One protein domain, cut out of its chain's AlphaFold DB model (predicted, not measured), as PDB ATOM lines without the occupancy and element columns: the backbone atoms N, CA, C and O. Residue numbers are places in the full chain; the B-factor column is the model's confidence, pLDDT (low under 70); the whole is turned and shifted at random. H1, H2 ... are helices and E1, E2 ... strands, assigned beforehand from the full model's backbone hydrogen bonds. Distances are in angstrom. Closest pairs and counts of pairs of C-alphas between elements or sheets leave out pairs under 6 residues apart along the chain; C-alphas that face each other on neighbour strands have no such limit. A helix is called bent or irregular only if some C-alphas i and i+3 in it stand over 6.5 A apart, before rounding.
ATOM      1  N   ASN A  14     122.744 143.228 144.873       91.88
ATOM      2  CA  ASN A  14     122.931 142.216 143.844       91.88
ATOM      3  C   ASN A  14     121.570 141.935 143.199       91.88
ATOM      4  O   ASN A  14     120.678 141.406 143.863       91.88
ATOM      5  N   LEU A  15     121.412 142.290 141.929       91.19
ATOM      6  CA  LEU A  15     120.165 142.177 141.180       91.19
ATOM      7  C   LEU A  15     120.342 141.138 140.063       91.19
ATOM      8  O   LEU A  15     121.062 141.412 139.103       91.19
ATOM      9  N   PRO A  16     119.710 139.951 140.153       88.06
ATOM     10  CA  PRO A  16     119.835 138.909 139.130       88.06
ATOM     11  C   PRO A  16     119.443 139.376 137.723       88.06
ATOM     12  O   PRO A  16     120.073 138.969 136.753       88.06
ATOM     13  N   ALA A  17     118.475 140.291 137.615       88.19
ATOM     14  CA  ALA A  17     118.056 140.884 136.346       88.19
ATOM     15  C   ALA A  17     119.189 141.617 135.602       88.19
ATOM     16  O   ALA A  17     119.159 141.717 134.385       88.19
ATOM     17  N   LEU A  18     120.230 142.073 136.310       90.50
ATOM     18  CA  LEU A  18     121.373 142.765 135.708       90.50
ATOM     19  C   LEU A  18     122.431 141.820 135.117       90.50
ATOM     20  O   LEU A  18     123.418 142.285 134.554       90.50
ATOM     21  N   THR A  19     122.252 140.502 135.223       86.50
ATOM     22  CA  THR A  19     123.170 139.523 134.608       86.50
ATOM     23  C   THR A  19     123.138 139.542 133.081       86.50
ATOM     24  O   THR A  19     124.072 139.070 132.441       86.50
ATOM     25  N   THR A  20     122.083 140.096 132.492       81.88
ATOM     26  CA  THR A  20     121.859 140.147 131.045       81.88
ATOM     27  C   THR A  20     122.188 141.516 130.454       81.88
ATOM     28  O   THR A  20     122.130 141.679 129.237       81.88
ATOM     29  N   LEU A  21     122.545 142.496 131.297       86.06
ATOM     30  CA  LEU A  21     122.663 143.902 130.911       86.06
ATOM     31  C   LEU A  21     123.673 144.102 129.776       86.06
ATOM     32  O   LEU A  21     123.387 144.801 128.811       86.06
ATOM     33  N   PRO A  36     102.734 140.015 122.313       85.56
ATOM     34  CA  PRO A  36     102.001 139.461 123.439       85.56
ATOM     35  C   PRO A  36     102.650 139.888 124.765       85.56
ATOM     36  O   PRO A  36     103.795 140.360 124.799       85.56
ATOM     37  N   MET A  37     101.939 139.674 125.873       87.38
ATOM     38  CA  MET A  37     102.502 139.923 127.197       87.38
ATOM     39  C   MET A  37     103.657 138.956 127.480       87.38
ATOM     40  O   MET A  37     103.665 137.818 127.012       87.38
ATOM     41  N   ALA A  38     104.627 139.385 128.286       85.50
ATOM     42  CA  ALA A  38     105.756 138.558 128.705       85.50
ATOM     43  C   ALA A  38     105.294 137.232 129.344       85.50
ATOM     44  O   ALA A  38     105.823 136.166 129.040       85.50
ATOM     45  N   GLU A  39     104.223 137.284 130.140       81.88
ATOM     46  CA  GLU A  39     103.589 136.114 130.758       81.88
ATOM     47  C   GLU A  39     103.035 135.125 129.721       81.88
ATOM     48  O   GLU A  39     103.088 133.916 129.929       81.88
ATOM     49  N   ASP A  40     102.562 135.609 128.568       76.94
ATOM     50  CA  ASP A  40     102.089 134.747 127.476       76.94
ATOM     51  C   ASP A  40     103.232 133.991 126.791       76.94
ATOM     52  O   ASP A  40     102.975 132.991 126.112       76.94
ATOM     53  N   ARG A  41     104.477 134.455 126.982       74.50
ATOM     54  CA  ARG A  41     105.724 133.795 126.560       74.50
ATOM     55  C   ARG A  41     106.398 133.012 127.689       74.50
ATOM     56  O   ARG A  41     107.537 132.586 127.524       74.50
ATOM     57  N   ASP A  42     105.700 132.809 128.810       74.50
ATOM     58  CA  ASP A  42     106.244 132.205 130.031       74.50
ATOM     59  C   ASP A  42     107.536 132.912 130.508       74.50
ATOM     60  O   ASP A  42     108.407 132.310 131.142       74.50
ATOM     61  N   PHE A  43     107.668 134.208 130.199       80.06
ATOM     62  CA  PHE A  43     108.767 135.036 130.669       80.06
ATOM     63  C   PHE A  43     108.408 135.676 132.005       80.06
ATOM     64  O   PHE A  43     107.480 136.482 132.105       80.06
ATOM     65  N   PHE A  44     109.211 135.377 133.023       75.06
ATOM     66  CA  PHE A  44     109.061 135.938 134.359       75.06
ATOM     67  C   PHE A  44     110.400 136.504 134.818       75.06
ATOM     68  O   PHE A  44     111.359 135.767 135.055       75.06
ATOM     69  N   ALA A  45     110.471 137.829 134.939       71.31
ATOM     70  CA  ALA A  45     111.651 138.480 135.487       71.31
ATOM     71  C   ALA A  45     111.829 138.126 136.978       71.31
ATOM     72  O   ALA A  45     110.847 137.846 137.674       71.31
ATOM     73  N   PRO A  46     113.067 138.159 137.507       75.31
ATOM     74  CA  PRO A  46     113.316 137.911 138.922       75.31
ATOM     75  C   PRO A  46     112.531 138.879 139.817       75.31
ATOM     76  O   PRO A  46     112.696 140.095 139.728       75.31
ATOM     77  N   VAL A  47     111.712 138.336 140.722       80.50
ATOM     78  CA  VAL A  47     110.942 139.139 141.681       80.50
ATOM     79  C   VAL A  47     111.883 139.745 142.721       80.50
ATOM     80  O   VAL A  47     112.666 139.039 143.365       80.50
ATOM     81  N   LEU A  48     111.797 141.063 142.911       85.00
ATOM     82  CA  LEU A  48     112.552 141.765 143.942       85.00
ATOM     83  C   LEU A  48     111.802 141.736 145.280       85.00
ATOM     84  O   LEU A  48     110.609 142.032 145.323       85.00
ATOM     85  N   PRO A  49     112.485 141.461 146.406       91.12
ATOM     86  CA  PRO A  49     111.908 141.711 147.721       91.12
ATOM     87  C   PRO A  49     111.542 143.193 147.877       91.12
ATOM     88  O   PRO A  49     112.335 144.056 147.497       91.12
ATOM     89  N   ALA A  50     110.408 143.499 148.515       90.81
ATOM     90  CA  ALA A  50     109.891 144.869 148.649       90.81
ATOM     91  C   ALA A  50     110.915 145.869 149.226       90.81
ATOM     92  O   ALA A  50     110.999 147.016 148.796       90.81
ATOM     93  N   ILE A  51     111.754 145.427 150.170       91.50
ATOM     94  CA  ILE A  51     112.813 146.264 150.750       91.50
ATOM     95  C   ILE A  51     113.923 146.604 149.745       91.50
ATOM     96  O   ILE A  51     114.474 147.704 149.775       91.50
ATOM     97  N   THR A  52     114.244 145.666 148.853       92.75
ATOM     98  CA  THR A  52     115.209 145.859 147.769       92.75
ATOM     99  C   THR A  52     114.614 146.773 146.710       92.75
ATOM    100  O   THR A  52     115.293 147.695 146.273       92.75
ATOM    101  N   GLU A  53     113.346 146.566 146.350       94.06
ATOM    102  CA  GLU A  53     112.615 147.414 145.406       94.06
ATOM    103  C   GLU A  53     112.578 148.876 145.868       94.06
ATOM    104  O   GLU A  53     112.990 149.767 145.127       94.06
ATOM    105  N   ALA A  54     112.173 149.123 147.116       94.06
ATOM    106  CA  ALA A  54     112.103 150.472 147.672       94.06
ATOM    107  C   ALA A  54     113.471 151.178 147.667       94.06
ATOM    108  O   ALA A  54     113.565 152.370 147.367       94.06
ATOM    109  N   GLU A  55     114.548 150.449 147.972       95.75
ATOM    110  CA  GLU A  55     115.899 151.009 147.929       95.75
ATOM    111  C   GLU A  55     116.382 151.238 146.486       95.75
ATOM    112  O   GLU A  55     116.996 152.272 146.225       95.75
ATOM    113  N   VAL A  56     116.087 150.338 145.539       95.38
ATOM    114  CA  VAL A  56     116.376 150.539 144.105       95.38
ATOM    115  C   VAL A  56     115.680 151.801 143.604       95.38
ATOM    116  O   VAL A  56     116.348 152.693 143.078       95.38
ATOM    117  N   ALA A  57     114.372 151.913 143.840       95.25
ATOM    118  CA  ALA A  57     113.581 153.075 143.461       95.25
ATOM    119  C   ALA A  57     114.187 154.358 144.038       95.25
ATOM    120  O   ALA A  57     114.443 155.313 143.308       95.25
ATOM    121  N   HIS A  58     114.512 154.362 145.334       94.69
ATOM    122  CA  HIS A  58     115.120 155.520 145.980       94.69
ATOM    123  C   HIS A  58     116.444 155.941 145.327       94.69
ATOM    124  O   HIS A  58     116.691 157.134 145.143       94.69
ATOM    125  N   ARG A  59     117.320 154.988 144.996       95.44
ATOM    126  CA  ARG A  59     118.627 155.300 144.398       95.44
ATOM    127  C   ARG A  59     118.491 155.858 142.993       95.44
ATOM    128  O   ARG A  59     119.122 156.868 142.696       95.44
ATOM    129  N   LEU A  60     117.626 155.262 142.177       95.62
ATOM    130  CA  LEU A  60     117.360 155.747 140.824       95.62
ATOM    131  C   LEU A  60     116.680 157.123 140.842       95.62
ATOM    132  O   LEU A  60     117.065 158.001 140.077       95.62
ATOM    133  N   HIS A  61     115.768 157.371 141.788       92.38
ATOM    134  CA  HIS A  61     115.176 158.696 142.002       92.38
ATOM    135  C   HIS A  61     116.177 159.763 142.452       92.38
ATOM    136  O   HIS A  61     115.967 160.944 142.195       92.38
ATOM    137  N   ARG A  62     117.270 159.384 143.119       90.88
ATOM    138  CA  ARG A  62     118.355 160.323 143.434       90.88
ATOM    139  C   ARG A  62     119.304 160.562 142.262       90.88
ATOM    140  O   ARG A  62     120.008 161.565 142.275       90.88
ATOM    141  N   ALA A  63     119.317 159.670 141.277       85.00
ATOM    142  CA  ALA A  63     120.143 159.754 140.079       85.00
ATOM    143  C   ALA A  63     119.404 160.412 138.890       85.00
ATOM    144  O   ALA A  63     119.757 160.199 137.732       85.00
ATOM    145  N   THR A  64     118.383 161.235 139.161       72.69
ATOM    146  CA  THR A  64     117.509 161.869 138.153       72.69
ATOM    147  C   THR A  64     118.182 162.927 137.287       72.69
ATOM    148  O   THR A  64     117.554 163.399 136.349       72.69
ATOM    149  N   ALA A  65     119.449 163.271 137.539       83.94
ATOM    150  CA  ALA A  65     120.240 164.087 136.616       83.94
ATOM    151  C   ALA A  65     120.329 163.457 135.210       83.94
ATOM    152  O   ALA A  65     120.534 164.169 134.232       83.94
ATOM    153  N   HIS A  66     120.106 162.141 135.101       88.62
ATOM    154  CA  HIS A  66     120.051 161.417 133.833       88.62
ATOM    155  C   HIS A  66     118.749 160.601 133.728       88.62
ATOM    156  O   HIS A  66     118.768 159.383 133.933       88.62
ATOM    157  N   PRO A  67     117.594 161.231 133.425       93.06
ATOM    158  CA  PRO A  67     116.298 160.545 133.409       93.06
ATOM    159  C   PRO A  67     116.251 159.346 132.457       93.06
ATOM    160  O   PRO A  67     115.683 158.315 132.805       93.06
ATOM    161  N   HIS A  68     116.900 159.449 131.293       93.50
ATOM    162  CA  HIS A  68     116.989 158.365 130.315       93.50
ATOM    163  C   HIS A  68     117.773 157.158 130.864       93.50
ATOM    164  O   HIS A  68     117.275 156.039 130.774       93.50
ATOM    165  N   LEU A  69     118.923 157.363 131.529       95.00
ATOM    166  CA  LEU A  69     119.693 156.279 132.164       95.00
ATOM    167  C   LEU A  69     118.945 155.658 133.347       95.00
ATOM    168  O   LEU A  69     118.927 154.436 133.499       95.00
ATOM    169  N   ALA A  70     118.295 156.480 134.175       96.44
ATOM    170  CA  ALA A  70     117.499 155.997 135.299       96.44
ATOM    171  C   ALA A  70     116.318 155.137 134.824       96.44
ATOM    172  O   ALA A  70     116.076 154.065 135.382       96.44
ATOM    173  N   ALA A  71     115.621 155.567 133.769       96.81
ATOM    174  CA  ALA A  71     114.537 154.813 133.148       96.81
ATOM    175  C   ALA A  71     115.032 153.531 132.462       96.81
ATOM    176  O   ALA A  71     114.409 152.475 132.603       96.81
ATOM    177  N   GLN A  72     116.166 153.598 131.761       96.81
ATOM    178  CA  GLN A  72     116.769 152.447 131.090       96.81
ATOM    179  C   GLN A  72     117.182 151.376 132.099       96.81
ATOM    180  O   GLN A  72     116.839 150.205 131.941       96.81
ATOM    181  N   LEU A  73     117.861 151.783 133.175       96.88
ATOM    182  CA  LEU A  73     118.283 150.876 134.235       96.88
ATOM    183  C   LEU A  73     117.084 150.312 135.003       96.88
ATOM    184  O   LEU A  73     117.063 149.119 135.291       96.88
ATOM    185  N   ALA A  74     116.065 151.127 135.291       97.06
ATOM    186  CA  ALA A  74     114.823 150.637 135.886       97.06
ATOM    187  C   ALA A  74     114.186 149.543 135.020       97.06
ATOM    188  O   ALA A  74     113.836 148.483 135.536       97.06
ATOM    189  N   THR A  75     114.112 149.776 133.706       96.75
ATOM    190  CA  THR A  75     113.574 148.811 132.738       96.75
ATOM    191  C   THR A  75     114.376 147.525 132.743       96.75
ATOM    192  O   THR A  75     113.797 146.465 132.956       96.75
ATOM    193  N   ALA A  76     115.704 147.608 132.645       94.75
ATOM    194  CA  ALA A  76     116.576 146.440 132.742       94.75
ATOM    195  C   ALA A  76     116.321 145.616 134.018       94.75
ATOM    196  O   ALA A  76     116.345 144.389 133.985       94.75
ATOM    197  N   ILE A  77     116.042 146.276 135.146       95.00
ATOM    198  CA  ILE A  77     115.819 145.608 136.432       95.00
ATOM    199  C   ILE A  77     114.504 144.818 136.458       95.00
ATOM    200  O   ILE A  77     114.499 143.709 136.991       95.00
ATOM    201  N   PHE A  78     113.404 145.350 135.913       93.38
ATOM    202  CA  PHE A  78     112.111 144.647 135.950       93.38
ATOM    203  C   PHE A  78     111.840 143.769 134.723       93.38
ATOM    204  O   PHE A  78     110.939 142.935 134.778       93.38
ATOM    205  N   THR A  79     112.602 143.910 133.635       91.62
ATOM    206  CA  THR A  79     112.468 143.059 132.438       91.62
ATOM    207  C   THR A  79     113.619 142.080 132.252       91.62
ATOM    208  O   THR A  79     113.502 141.185 131.425       91.62
ATOM    209  N   ALA A  80     114.732 142.235 132.980       89.62
ATOM    210  CA  ALA A  80     115.987 141.529 132.707       89.62
ATOM    211  C   ALA A  80     116.447 141.656 131.235       89.62
ATOM    212  O   ALA A  80     117.064 140.738 130.686       89.62
ATOM    213  N   ALA A  81     116.141 142.785 130.588       88.31
ATOM    214  CA  ALA A  81     116.545 143.063 129.214       88.31
ATOM    215  C   ALA A  81     118.017 143.496 129.110       88.31
ATOM    216  O   ALA A  81     118.556 144.169 129.992       88.31
ATOM    217  N   SER A  82     118.649 143.138 127.992       86.75
ATOM    218  CA  SER A  82     119.978 143.629 127.609       86.75
ATOM    219  C   SER A  82     119.937 145.070 127.105       86.75
ATOM    220  O   SER A  82     118.890 145.581 126.700       86.75
ATOM    221  N   THR A  83     121.095 145.731 127.058       87.00
ATOM    222  CA  THR A  83     121.232 147.059 126.434       87.00
ATOM    223  C   THR A  83     120.766 147.084 124.979       87.00
ATOM    224  O   THR A  83     120.159 148.066 124.559       87.00
ATOM    225  N   THR A  84     120.993 146.008 124.227       83.38
ATOM    226  CA  THR A  84     120.574 145.853 122.827       83.38
ATOM    227  C   THR A  84     119.059 145.784 122.689       83.38
ATOM    228  O   THR A  84     118.500 146.493 121.858       83.38
ATOM    229  N   GLN A  85     118.377 145.023 123.549       85.25
ATOM    230  CA  GLN A  85     116.910 145.006 123.591       85.25
ATOM    231  C   GLN A  85     116.343 146.360 124.021       85.25
ATOM    232  O   GLN A  85     115.412 146.871 123.403       85.25
ATOM    233  N   LEU A  86     116.922 146.975 125.057       91.00
ATOM    234  CA  LEU A  86     116.488 148.286 125.542       91.00
ATOM    235  C   LEU A  86     116.630 149.359 124.457       91.00
ATOM    236  O   LEU A  86     115.749 150.202 124.328       91.00
ATOM    237  N   ALA A  87     117.682 149.303 123.638       88.19
ATOM    238  CA  ALA A  87     117.904 150.249 122.544       88.19
ATOM    239  C   ALA A  87     116.785 150.251 121.485       88.19
ATOM    240  O   ALA A  87     116.670 151.210 120.723       88.19
ATOM    241  N   THR A  88     115.947 149.212 121.439       86.00
ATOM    242  CA  THR A  88     114.805 149.152 120.515       86.00
ATOM    243  C   THR A  88     113.584 149.938 120.994       86.00
ATOM    244  O   THR A  88     112.721 150.273 120.180       86.00
ATOM    245  N   ALA A  89     113.502 150.243 122.292       91.44
ATOM    246  CA  ALA A  89     112.330 150.863 122.891       91.44
ATOM    247  C   ALA A  89     112.185 152.326 122.463       91.44
ATOM    248  O   ALA A  89     113.123 153.121 122.553       91.44
ATOM    249  N   HIS A  90     110.980 152.700 122.057       92.06
ATOM    250  CA  HIS A  90     110.587 154.060 121.714       92.06
ATOM    251  C   HIS A  90     109.523 154.588 122.674       92.06
ATOM    252  O   HIS A  90     108.812 153.837 123.334       92.06
ATOM    253  N   VAL A  91     109.346 155.909 122.697       92.81
ATOM    254  CA  VAL A  91     108.282 156.559 123.482       92.81
ATOM    255  C   VAL A  91     106.892 155.991 123.155       92.81
ATOM    256  O   VAL A  91     106.063 155.867 124.047       92.81
ATOM    257  N   ARG A  92     106.642 155.606 121.894       90.94
ATOM    258  CA  ARG A  92     105.372 154.996 121.454       90.94
ATOM    259  C   ARG A  92     105.144 153.568 121.962       90.94
ATOM    260  O   ARG A  92     104.023 153.083 121.886       90.94
ATOM    261  N   ASP A  93     106.198 152.900 122.426       92.81
ATOM    262  CA  ASP A  93     106.130 151.527 122.935       92.81
ATOM    263  C   ASP A  93     105.678 151.483 124.405       92.81
ATOM    264  O   ASP A  93     105.406 150.405 124.940       92.81
ATOM    265  N   LEU A  94     105.589 152.646 125.060       94.69
ATOM    266  CA  LEU A  94     104.966 152.815 126.367       94.69
ATOM    267  C   LEU A  94     103.463 153.042 126.222       94.69
ATOM    268  O   LEU A  94     103.021 153.866 125.418       94.69
ATOM    269  N   ALA A  95     102.680 152.374 127.068       94.62
ATOM    270  CA  ALA A  95     101.267 152.704 127.204       94.62
ATOM    271  C   ALA A  95     101.085 154.171 127.647       94.62
ATOM    272  O   ALA A  95     101.930 154.698 128.378       94.62
ATOM    273  N   PRO A  96      99.975 154.838 127.273       91.88
ATOM    274  CA  PRO A  96      99.720 156.231 127.655       91.88
ATOM    275  C   PRO A  96      99.744 156.488 129.170       91.88
ATOM    276  O   PRO A  96     100.126 157.572 129.604       91.88
ATOM    277  N   ASP A  97      99.361 155.492 129.968       93.94
ATOM    278  CA  ASP A  97      99.379 155.514 131.436       93.94
ATOM    279  C   ASP A  97     100.678 154.945 132.041       93.94
ATOM    280  O   ASP A  97     100.820 154.858 133.265       93.94
ATOM    281  N   VAL A  98     101.630 154.551 131.188       95.62
ATOM    282  CA  VAL A  98     102.929 153.965 131.551       95.62
ATOM    283  C   VAL A  98     102.756 152.688 132.385       95.62
ATOM    284  O   VAL A  98     103.595 152.344 133.214       95.62
ATOM    285  N   SER A  99     101.647 151.968 132.191       96.44
ATOM    286  CA  SER A  99     101.393 150.683 132.853       96.44
ATOM    287  C   SER A  99     102.128 149.517 132.193       96.44
ATOM    288  O   SER A  99     102.406 148.516 132.861       96.44
ATOM    289  N   THR A 100     102.476 149.648 130.913       97.00
ATOM    290  CA  THR A 100     103.219 148.649 130.147       97.00
ATOM    291  C   THR A 100     104.285 149.290 129.263       97.00
ATOM    292  O   THR A 100     104.176 150.454 128.866       97.00
ATOM    293  N   ILE A 101     105.329 148.514 128.972       95.81
ATOM    294  CA  ILE A 101     106.369 148.842 127.998       95.81
ATOM    295  C   ILE A 101     106.560 147.668 127.050       95.81
ATOM    296  O   ILE A 101     106.614 146.514 127.479       95.81
ATOM    297  N   THR A 102     106.693 147.967 125.769       93.00
ATOM    298  CA  THR A 102     107.007 146.977 124.747       93.00
ATOM    299  C   THR A 102     108.491 147.026 124.401       93.00
ATOM    300  O   THR A 102     109.037 148.094 124.132       93.00
ATOM    301  N   LEU A 103     109.149 145.868 124.435       90.56
ATOM    302  CA  LEU A 103     110.539 145.694 124.025       90.56
ATOM    303  C   LEU A 103     110.582 144.816 122.782       90.56
ATOM    304  O   LEU A 103     109.925 143.772 122.720       90.56
ATOM    305  N   HIS A 104     111.368 145.232 121.797       85.62
ATOM    306  CA  HIS A 104     111.459 144.540 120.523       85.62
ATOM    307  C   HIS A 104     112.723 143.671 120.480       85.62
ATOM    308  O   HIS A 104     113.794 144.071 120.927       85.62
ATOM    309  N   ASP A 105     112.577 142.450 119.973       77.94
ATOM    310  CA  ASP A 105     113.636 141.448 119.804       77.94
ATOM    311  C   ASP A 105     113.358 140.733 118.471       77.94
ATOM    312  O   ASP A 105     112.210 140.368 118.186       77.94
ATOM    313  N   ASP A 106     114.387 140.576 117.636       64.00
ATOM    314  CA  ASP A 106     114.301 139.948 116.307       64.00
ATOM    315  C   ASP A 106     114.168 138.424 116.384       64.00
ATOM    316  O   ASP A 106     114.055 137.751 115.362       64.00
ATOM    317  N   GLY A 107     114.102 137.889 117.599       55.22
ATOM    318  CA  GLY A 107     113.850 136.487 117.835       55.22
ATOM    319  C   GLY A 107     115.126 135.760 118.225       55.22
ATOM    320  O   GLY A 107     115.421 134.703 117.679       55.22
ATOM    321  N   ARG A 108     115.879 136.284 119.194       54.72
ATOM    322  CA  ARG A 108     116.958 135.505 119.824       54.72
ATOM    323  C   ARG A 108     116.659 135.108 121.256       54.72
ATOM    324  O   ARG A 108     117.129 134.062 121.691       54.72
ATOM    325  N   ARG A 109     115.868 135.894 121.990       56.09
ATOM    326  CA  ARG A 109     115.591 135.621 123.410       56.09
ATOM    327  C   ARG A 109     114.209 135.078 123.652       56.09
ATOM    328  O   ARG A 109     114.052 134.212 124.501       56.09
ATOM    329  N   GLN A 110     113.249 135.589 122.901       61.50
ATOM    330  CA  GLN A 110     111.906 135.043 122.758       61.50
ATOM    331  C   GLN A 110     111.116 135.802 121.696       61.50
ATOM    332  O   GLN A 110     110.041 135.319 121.392       61.50
ATOM    333  N   GLY A 111     111.623 136.910 121.123       75.88
ATOM    334  CA  GLY A 111     110.929 137.821 120.195       75.88
ATOM    335  C   GLY A 111     110.342 139.051 120.910       75.88
ATOM    336  O   GLY A 111     110.443 139.139 122.132       75.88
ATOM    337  N   CYS A 112     109.751 140.002 120.168       84.75
ATOM    338  CA  CYS A 112     109.141 141.218 120.743       84.75
ATOM    339  C   CYS A 112     108.144 140.830 121.889       84.75
ATOM    340  O   CYS A 112     107.401 139.848 121.746       84.75
ATOM    341  N   MET A 113     108.131 141.560 123.020       87.69
ATOM    342  CA  MET A 113     107.321 141.289 124.234       87.69
ATOM    343  C   MET A 113     106.838 142.569 124.931       87.69
ATOM    344  O   MET A 113     107.545 143.576 124.951       87.69
ATOM    345  N   THR A 114     105.674 142.505 125.584       92.31
ATOM    346  CA  THR A 114     105.150 143.586 126.438       92.31
ATOM    347  C   THR A 114     105.253 143.227 127.922       92.31
ATOM    348  O   THR A 114     104.797 142.173 128.361       92.31
ATOM    349  N   HIS A 115     105.841 144.117 128.721       93.62
ATOM    350  CA  HIS A 115     106.060 143.937 130.157       93.62
ATOM    351  C   HIS A 115     105.196 144.895 130.975       93.62
ATOM    352  O   HIS A 115     105.030 146.061 130.611       93.62
ATOM    353  N   HIS A 116     104.708 144.428 132.125       95.38
ATOM    354  CA  HIS A 116     104.114 145.305 133.128       95.38
ATOM    355  C   HIS A 116     105.178 146.202 133.761       95.38
ATOM    356  O   HIS A 116     106.225 145.730 134.206       95.38
ATOM    357  N   VAL A 117     104.884 147.498 133.835       96.56
ATOM    358  CA  VAL A 117     105.743 148.479 134.493       96.56
ATOM    359  C   VAL A 117     105.349 148.567 135.971       96.56
ATOM    360  O   VAL A 117     104.223 148.991 136.291       96.56
ATOM    361  N   PRO A 118     106.257 148.213 136.897       95.25
ATOM    362  CA  PRO A 118     105.976 148.298 138.320       95.25
ATOM    363  C   PRO A 118     105.826 149.761 138.750       95.25
ATOM    364  O   PRO A 118     106.463 150.660 138.195       95.25
ATOM    365  N   ALA A 119     104.988 150.008 139.760       95.00
ATOM    366  CA  ALA A 119     104.594 151.359 140.168       95.00
ATOM    367  C   ALA A 119     105.790 152.282 140.467       95.00
ATOM    368  O   ALA A 119     105.755 153.461 140.121       95.00
ATOM    369  N   TRP A 120     106.869 151.740 141.040       95.12
ATOM    370  CA  TRP A 120     108.084 152.493 141.356       95.12
ATOM    371  C   TRP A 120     108.867 152.968 140.121       95.12
ATOM    372  O   TRP A 120     109.567 153.974 140.196       95.12
ATOM    373  N   ALA A 121     108.762 152.274 138.982       96.38
ATOM    374  CA  ALA A 121     109.509 152.595 137.762       96.38
ATOM    375  C   ALA A 121     108.776 153.603 136.864       96.38
ATOM    376  O   ALA A 121     109.414 154.340 136.109       96.38
ATOM    377  N   ARG A 122     107.442 153.677 136.965       96.94
ATOM    378  CA  ARG A 122     106.590 154.594 136.183       96.94
ATOM    379  C   ARG A 122     107.067 156.052 136.195       96.94
ATOM    380  O   ARG A 122     107.223 156.610 135.111       96.94
ATOM    381  N   PRO A 123     107.345 156.687 137.352       96.38
ATOM    382  CA  PRO A 123     107.823 158.071 137.370       96.38
ATOM    383  C   PRO A 123     109.170 158.273 136.655       96.38
ATOM    384  O   PRO A 123     109.390 159.334 136.077       96.38
ATOM    385  N   LEU A 124     110.059 157.273 136.650       96.75
ATOM    386  CA  LEU A 124     111.345 157.352 135.942       96.75
ATOM    387  C   LEU A 124     111.138 157.307 134.422       96.75
ATOM    388  O   LEU A 124     111.701 158.122 133.695       96.75
ATOM    389  N   LEU A 125     110.280 156.397 133.953       96.94
ATOM    390  CA  LEU A 125     109.907 156.286 132.540       96.94
ATOM    391  C   LEU A 125     109.189 157.542 132.039       96.94
ATOM    392  O   LEU A 125     109.533 158.064 130.981       96.94
ATOM    393  N   LEU A 126     108.252 158.077 132.828       95.81
ATOM    394  CA  LEU A 126     107.598 159.354 132.536       95.81
ATOM    395  C   LEU A 126     108.612 160.493 132.410       95.81
ATOM    396  O   LEU A 126     108.515 161.285 131.475       95.81
ATOM    397  N   ALA A 127     109.599 160.568 133.307       95.00
ATOM    398  CA  ALA A 127     110.637 161.589 133.232       95.00
ATOM    399  C   ALA A 127     111.439 161.497 131.921       95.00
ATOM    400  O   ALA A 127     111.646 162.520 131.271       95.00
ATOM    401  N   ALA A 128     111.823 160.292 131.484       94.75
ATOM    402  CA  ALA A 128     112.494 160.099 130.195       94.75
ATOM    403  C   ALA A 128     111.615 160.534 129.005       94.75
ATOM    404  O   ALA A 128     112.086 161.246 128.117       94.75
ATOM    405  N   VAL A 129     110.322 160.188 129.018       94.69
ATOM    406  CA  VAL A 129     109.358 160.627 127.991       94.69
ATOM    407  C   VAL A 129     109.228 162.149 127.955       94.69
ATOM    408  O   VAL A 129     109.217 162.739 126.875       94.69
ATOM    409  N   PHE A 130     109.117 162.803 129.113       93.31
ATOM    410  CA  PHE A 130     108.991 164.258 129.165       93.31
ATOM    411  C   PHE A 130     110.246 164.961 128.661       93.31
ATOM    412  O   PHE A 130     110.115 165.932 127.922       93.31
ATOM    413  N   VAL A 131     111.439 164.450 128.978       91.69
ATOM    414  CA  VAL A 131     112.694 164.979 128.423       91.69
ATOM    415  C   VAL A 131     112.686 164.901 126.893       91.69
ATOM    416  O   VAL A 131     112.979 165.900 126.242       91.69
ATOM    417  N   TRP A 132     112.245 163.780 126.314       90.38
ATOM    418  CA  TRP A 132     112.063 163.640 124.861       90.38
ATOM    419  C   TRP A 132     111.092 164.655 124.267       90.38
ATOM    420  O   TRP A 132     111.409 165.328 123.287       90.38
ATOM    421  N   ARG A 133     109.920 164.804 124.885       90.81
ATOM    422  CA  ARG A 133     108.897 165.743 124.408       90.81
ATOM    423  C   ARG A 133     109.372 167.191 124.470       90.81
ATOM    424  O   ARG A 133     109.100 167.943 123.542       90.81
ATOM    425  N   ILE A 134     110.072 167.570 125.538       91.69
ATOM    426  CA  ILE A 134     110.607 168.925 125.711       91.69
ATOM    427  C   ILE A 134     111.709 169.200 124.683       91.69
ATOM    428  O   ILE A 134     111.703 170.258 124.061       91.69
ATOM    429  N   ALA A 135     112.632 168.259 124.490       90.00
ATOM    430  CA  ALA A 135     113.796 168.450 123.630       90.00
ATOM    431  C   ALA A 135     113.462 168.416 122.130       90.00
ATOM    432  O   ALA A 135     114.012 169.196 121.357       90.00
ATOM    433  N   SER A 136     112.577 167.511 121.704       84.56
ATOM    434  CA  SER A 136     112.362 167.214 120.278       84.56
ATOM    435  C   SER A 136     110.944 167.509 119.782       84.56
ATOM    436  O   SER A 136     110.653 167.276 118.609       84.56
ATOM    437  N   GLY A 137     110.027 167.944 120.656       81.56
ATOM    438  CA  GLY A 137     108.614 168.202 120.323       81.56
ATOM    439  C   GLY A 137     107.812 166.966 119.882       81.56
ATOM    440  O   GLY A 137     106.613 167.054 119.636       81.56
ATOM    441  N   THR A 138     108.460 165.805 119.783       79.00
ATOM    442  CA  THR A 138     107.941 164.542 119.245       79.00
ATOM    443  C   THR A 138     108.457 163.364 120.085       79.00
ATOM    444  O   THR A 138     109.113 163.554 121.109       79.00
ATOM    445  N   GLY A 139     108.109 162.132 119.702       78.81
ATOM    446  CA  GLY A 139     108.655 160.919 120.314       78.81
ATOM    447  C   GLY A 139     109.929 160.441 119.612       78.81
ATOM    448  O   GLY A 139     110.090 160.637 118.413       78.81
ATOM    449  N   GLY A 140     110.798 159.755 120.352       87.56
ATOM    450  CA  GLY A 140     112.025 159.148 119.836       87.56
ATOM    451  C   GLY A 140     112.359 157.834 120.548       87.56
ATOM    452  O   GLY A 140     111.482 157.262 121.213       87.56
ATOM    453  N   PRO A 141     113.598 157.333 120.409       91.38
ATOM    454  CA  PRO A 141     114.076 156.197 121.189       91.38
ATOM    455  C   PRO A 141     114.070 156.562 122.677       91.38
ATOM    456  O   PRO A 141     114.600 157.586 123.080       91.38
ATOM    457  N   LEU A 142     113.439 155.744 123.510       92.56
ATOM    458  CA  LEU A 142     113.058 156.117 124.875       92.56
ATOM    459  C   LEU A 142     114.259 156.360 125.804       92.56
ATOM    460  O   LEU A 142     114.198 157.200 126.699       92.56
ATOM    461  N   PHE A 143     115.330 155.594 125.610       93.25
ATOM    462  CA  PHE A 143     116.480 155.555 126.517       93.25
ATOM    463  C   PHE A 143     117.714 156.277 125.986       93.25
ATOM    464  O   PHE A 143     118.781 156.194 126.592       93.25
ATOM    465  N   THR A 144     117.592 156.979 124.865       89.75
ATOM    466  CA  THR A 144     118.655 157.854 124.381       89.75
ATOM    467  C   THR A 144     118.467 159.258 124.937       89.75
ATOM    468  O   THR A 144     117.358 159.665 125.289       89.75
ATOM    469  N   ASP A 145     119.573 159.988 125.053       88.62
ATOM    470  CA  ASP A 145     119.537 161.387 125.449       88.62
ATOM    471  C   ASP A 145     119.165 162.264 124.242       88.62
ATOM    472  O   ASP A 145     119.978 162.388 123.324       88.62
ATOM    473  N   PRO A 146     117.975 162.892 124.219       85.44
ATOM    474  CA  PRO A 146     117.583 163.754 123.107       85.44
ATOM    475  C   PRO A 146     118.378 165.063 123.055       85.44
ATOM    476  O   PRO A 146     118.356 165.742 122.033       85.44
ATOM    477  N   MET A 147     119.072 165.426 124.141       84.62
ATOM    478  CA  MET A 147     119.882 166.644 124.220       84.62
ATOM    479  C   MET A 147     121.331 166.424 123.764       84.62
ATOM    480  O   MET A 147     122.106 167.380 123.743       84.62
ATOM    481  N   CYS A 148     121.703 165.190 123.395       81.50
ATOM    482  CA  CYS A 148     123.052 164.822 122.952       81.50
ATOM    483  C   CYS A 148     124.161 165.268 123.927       81.50
ATOM    484  O   CYS A 148     125.221 165.735 123.501       81.50
ATOM    485  N   SER A 149     123.925 165.140 125.237       82.75
ATOM    486  CA  SER A 149     124.897 165.509 126.268       82.75
ATOM    487  C   SER A 149     126.191 164.715 126.089       82.75
ATOM    488  O   SER A 149     126.186 163.508 125.838       82.75
ATOM    489  N   THR A 150     127.325 165.388 126.254       80.12
ATOM    490  CA  THR A 150     128.641 164.750 126.207       80.12
ATOM    491  C   THR A 150     129.004 164.150 127.566       80.12
ATOM    492  O   THR A 150     128.584 164.636 128.615       80.12
ATOM    493  N   GLY A 151     129.790 163.069 127.561       79.62
ATOM    494  CA  GLY A 151     130.317 162.466 128.793       79.62
ATOM    495  C   GLY A 151     129.303 161.676 129.627       79.62
ATOM    496  O   GLY A 151     129.546 161.451 130.812       79.62
ATOM    497  N   LEU A 152     128.182 161.250 129.036       83.50
ATOM    498  CA  LEU A 152     127.257 160.344 129.713       83.50
ATOM    499  C   LEU A 152     127.957 159.010 130.031       83.50
ATOM    500  O   LEU A 152     128.627 158.453 129.155       83.50
ATOM    501  N   PRO A 153     127.818 158.488 131.262       88.56
ATOM    502  CA  PRO A 153     128.403 157.204 131.621       88.56
ATOM    503  C   PRO A 153     127.728 156.068 130.846       88.56
ATOM    504  O   PRO A 153     126.539 156.141 130.519       88.56
ATOM    505  N   TYR A 154     128.456 154.973 130.620       89.38
ATOM    506  CA  TYR A 154     127.829 153.741 130.154       89.38
ATOM    507  C   TYR A 154     126.825 153.235 131.200       89.38
ATOM    508  O   TYR A 154     126.975 153.465 132.401       89.38
ATOM    509  N   LEU A 155     125.800 152.498 130.762       92.38
ATOM    510  CA  LEU A 155     124.720 152.047 131.650       92.38
ATOM    511  C   LEU A 155     125.222 151.189 132.831       92.38
ATOM    512  O   LEU A 155     124.670 151.270 133.927       92.38
ATOM    513  N   ALA A 156     126.281 150.399 132.625       92.19
ATOM    514  CA  ALA A 156     126.926 149.618 133.682       92.19
ATOM    515  C   ALA A 156     127.595 150.524 134.733       92.19
ATOM    516  O   ALA A 156     127.340 150.363 135.926       92.19
ATOM    517  N   ASP A 157     128.354 151.536 134.302       92.12
ATOM    518  CA  ASP A 157     128.988 152.516 135.196       92.12
ATOM    519  C   ASP A 157     127.937 153.316 135.977       92.12
ATOM    520  O   ASP A 157     128.069 153.559 137.180       92.12
ATOM    521  N   PHE A 158     126.836 153.677 135.312       94.62
ATOM    522  CA  PHE A 158     125.700 154.322 135.956       94.62
ATOM    523  C   PHE A 158     125.067 153.418 137.028       94.62
ATOM    524  O   PHE A 158     124.807 153.879 138.147       94.62
ATOM    525  N   ALA A 159     124.882 152.125 136.744       95.44
ATOM    526  CA  ALA A 159     124.392 151.158 137.726       95.44
ATOM    527  C   ALA A 159     125.333 151.036 138.934       95.44
ATOM    528  O   ALA A 159     124.872 151.044 140.084       95.44
ATOM    529  N   GLU A 160     126.644 151.016 138.699       94.25
ATOM    530  CA  GLU A 160     127.648 150.988 139.761       94.25
ATOM    531  C   GLU A 160     127.647 152.258 140.613       94.25
ATOM    532  O   GLU A 160     127.730 152.165 141.843       94.25
ATOM    533  N   SER A 161     127.452 153.431 140.003       93.56
ATOM    534  CA  SER A 161     127.277 154.694 140.737       93.56
ATOM    535  C   SER A 161     126.049 154.653 141.662       93.56
ATOM    536  O   SER A 161     126.066 155.189 142.775       93.56
ATOM    537  N   CYS A 162     125.020 153.895 141.265       94.19
ATOM    538  CA  CYS A 162     123.836 153.594 142.068       94.19
ATOM    539  C   CYS A 162     124.048 152.418 143.048       94.19
ATOM    540  O   CYS A 162     123.116 152.001 143.745       94.19
ATOM    541  N   LYS A 163     125.259 151.855 143.144       94.94
ATOM    542  CA  LYS A 163     125.585 150.660 143.944       94.94
ATOM    543  C   LYS A 163     124.684 149.457 143.617       94.94
ATOM    544  O   LYS A 163     124.319 148.686 144.517       94.94
ATOM    545  N   LEU A 164     124.307 149.320 142.348       95.38
ATOM    546  CA  LEU A 164     123.539 148.210 141.787       95.38
ATOM    547  C   LEU A 164     124.466 147.376 140.903       95.38
ATOM    548  O   LEU A 164     125.256 147.926 140.143       95.38
ATOM    549  N   ARG A 165     124.397 146.052 141.021       93.88
ATOM    550  CA  ARG A 165     125.244 145.149 140.234       93.88
ATOM    551  C   ARG A 165     124.619 143.765 140.087       93.88
ATOM    552  O   ARG A 165     123.750 143.413 140.888       93.88
ATOM    553  N   PRO A 166     125.076 142.938 139.141       89.94
ATOM    554  CA  PRO A 166     124.728 141.526 139.100       89.94
ATOM    555  C   PRO A 166     125.278 140.773 140.329       89.94
ATOM    556  O   PRO A 166     126.234 141.234 140.970       89.94
ATOM    557  N   PRO A 167     124.711 139.601 140.673       87.25
ATOM    558  CA  PRO A 167     125.271 138.713 141.685       87.25
ATOM    559  C   PRO A 167     126.748 138.413 141.417       87.25
ATOM    560  O   PRO A 167     127.125 138.016 140.321       87.25
ATOM    561  N   GLN A 168     127.584 138.633 142.431       85.12
ATOM    562  CA  GLN A 168     129.032 138.453 142.329       85.12
ATOM    563  C   GLN A 168     129.431 137.038 142.762       85.12
ATOM    564  O   GLN A 168     128.845 136.522 143.723       85.12
ATOM    565  N   PHE A 191     129.351 138.156 131.141       62.94
ATOM    566  CA  PHE A 191     128.944 137.917 129.772       62.94
ATOM    567  C   PHE A 191     127.985 136.730 129.820       62.94
ATOM    568  O   PHE A 191     128.415 135.597 130.028       62.94
ATOM    569  N   SER A 192     126.681 136.992 129.759       52.19
ATOM    570  CA  SER A 192     125.680 135.931 129.764       52.19
ATOM    571  C   SER A 192     125.428 135.455 128.334       52.19
ATOM    572  O   SER A 192     124.765 136.166 127.576       52.19
ATOM    573  N   PRO A 193     125.879 134.243 127.952       46.66
ATOM    574  CA  PRO A 193     125.375 133.574 126.767       46.66
ATOM    575  C   PRO A 193     124.033 132.873 127.047       46.66
ATOM    576  O   PRO A 193     123.541 132.144 126.193       46.66
ATOM    577  N   ALA A 194     123.434 133.033 128.237       45.59
ATOM    578  CA  ALA A 194     122.295 132.226 128.689       45.59
ATOM    579  C   ALA A 194     121.024 132.388 127.833       45.59
ATOM    580  O   ALA A 194     120.085 131.615 127.986       45.59
ATOM    581  N   HIS A 195     121.004 133.338 126.898       46.84
ATOM    582  CA  HIS A 195     119.919 133.498 125.932       46.84
ATOM    583  C   HIS A 195     120.162 132.804 124.583       46.84
ATOM    584  O   HIS A 195     119.261 132.775 123.758       46.84
ATOM    585  N   TYR A 196     121.323 132.177 124.368       40.41
ATOM    586  CA  TYR A 196     121.615 131.372 123.172       40.41
ATOM    587  C   TYR A 196     121.110 129.917 123.281       40.41
ATOM    588  O   TYR A 196     121.374 129.095 122.409       40.41
ATOM    589  N   GLY A 197     120.397 129.577 124.359       36.03
ATOM    590  CA  GLY A 197     120.024 128.206 124.712       36.03
ATOM    591  C   GLY A 197     118.616 127.764 124.313       36.03
ATOM    592  O   GLY A 197     118.120 126.806 124.899       36.03
ATOM    593  N   LEU A 198     117.945 128.435 123.373       38.78
ATOM    594  CA  LEU A 198     116.676 127.943 122.837       38.78
ATOM    595  C   LEU A 198     116.850 127.580 121.356       38.78
ATOM    596  O   LEU A 198     117.144 128.417 120.507       38.78
TER     597      LEU A 198
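What this domain is: This is residues 14 to 21, 36 to 168 and 191 to 198 of the 241 residues of an uncharacterized protein of Streptomyces sp. Ncost-T10-10d (UniProt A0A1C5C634). A small two-stranded hairpin, E1 and E2, sits beside residues 75 to 79 of a core helix, H4, and five other helices pack round H4: H3, H6 and H7 with the short H1 and H5. H2 lies at the E2 side of the hairpin, its centre 17.6 A from the mean of all C-alphas, and two long stretches with no named element, residues 87 to 99 and 137 to 154, have C-alphas 9 to 17 A and 8 to 23 A from that mean. The printed part has 149 residues, with seven named helices and two named strands in the order H1 H2 H3 H4 H5 E1 E2 H6 H7; the sheet, E1 - E2, is antiparallel. The class is mostly helix, though under half of the residues are in named elements. The whole is compact, with a radius of gyration of the C-alphas of 14.5 A and spans of 41 by 31 by 27 A.

How they stand to each other: Look first at E1, residues 100 to 103, and E2, residues 113 to 116, an antiparallel hairpin at 152 degrees; N 103 and O 113 are 2.8 A apart, N 101 and O 115 3.0 A. The closest C-alphas of E2 and H2, residues 38 to 41, are those of Met 113 and Ala 38, 5.5 A apart. Next find the hub, H4, residues 67 to 79, whose Thr 79 has its C-alpha 6.9 A from that of His 115. H4 touches H6, residues 122 to 136, opposite ways at a steep tilt of 40 degrees, closest at the C-alphas of His 68 and Ala 128, 4.8 A. H7, residues 155 to 161, touches H4 about perpendicular, at 82 degrees, closest at the C-alphas of Leu 155 and Leu 69, 6.6 A. H3, residues 50 to 62, forms a helical hairpin with H4 at a shallow tilt of 18 degrees; they only just touch, with 3 pairs of C-alphas within 8 A, closest at Leu 60 and Ala 70, 5.5 A. H1, residues 16 to 20, touches H4 at the C-alphas of Ala 17 and Ile 77, 5.2 A, and H5, residues 83 to 86, touches it at those of Leu 86 and Gln 72, 6.9 A. Every O i to N i+4 pair is within hydrogen-bond range in H3, H4, H6 and H7; H1 has 0 of 1, with 1 of 2 O i to N i+3 pairs, and H2 and H5 are too short for such a pair.

Where its parts are: Find C-alpha 100 at (103.219, 148.649, 130.147), where E1 begins. From C-alpha 67 at (116.298, 160.545, 133.409) H4 runs 17.9 A; H3 measures 18.4 A and H6 21.1 A. H7 ends at C-alpha 161, (127.277, 154.694, 140.737). H1 is irregular, but only just: C-alphas 17 and 20 are 6.6 A apart.

The domain as a whole: The C-alphas farthest apart, of Gly 137 and Gln 168, are 42.3 A apart. Two cuts leave out residues 22 to 35, a gap of 22.4 A between C-alphas 21 and 36, and 169 to 190, a gap of 12.6 A between C-alphas 168 and 191. The links H5 to E1 and H6 to H7 are long. Residues 106 to 110 and 191 to 198 are under 70 in pLDDT.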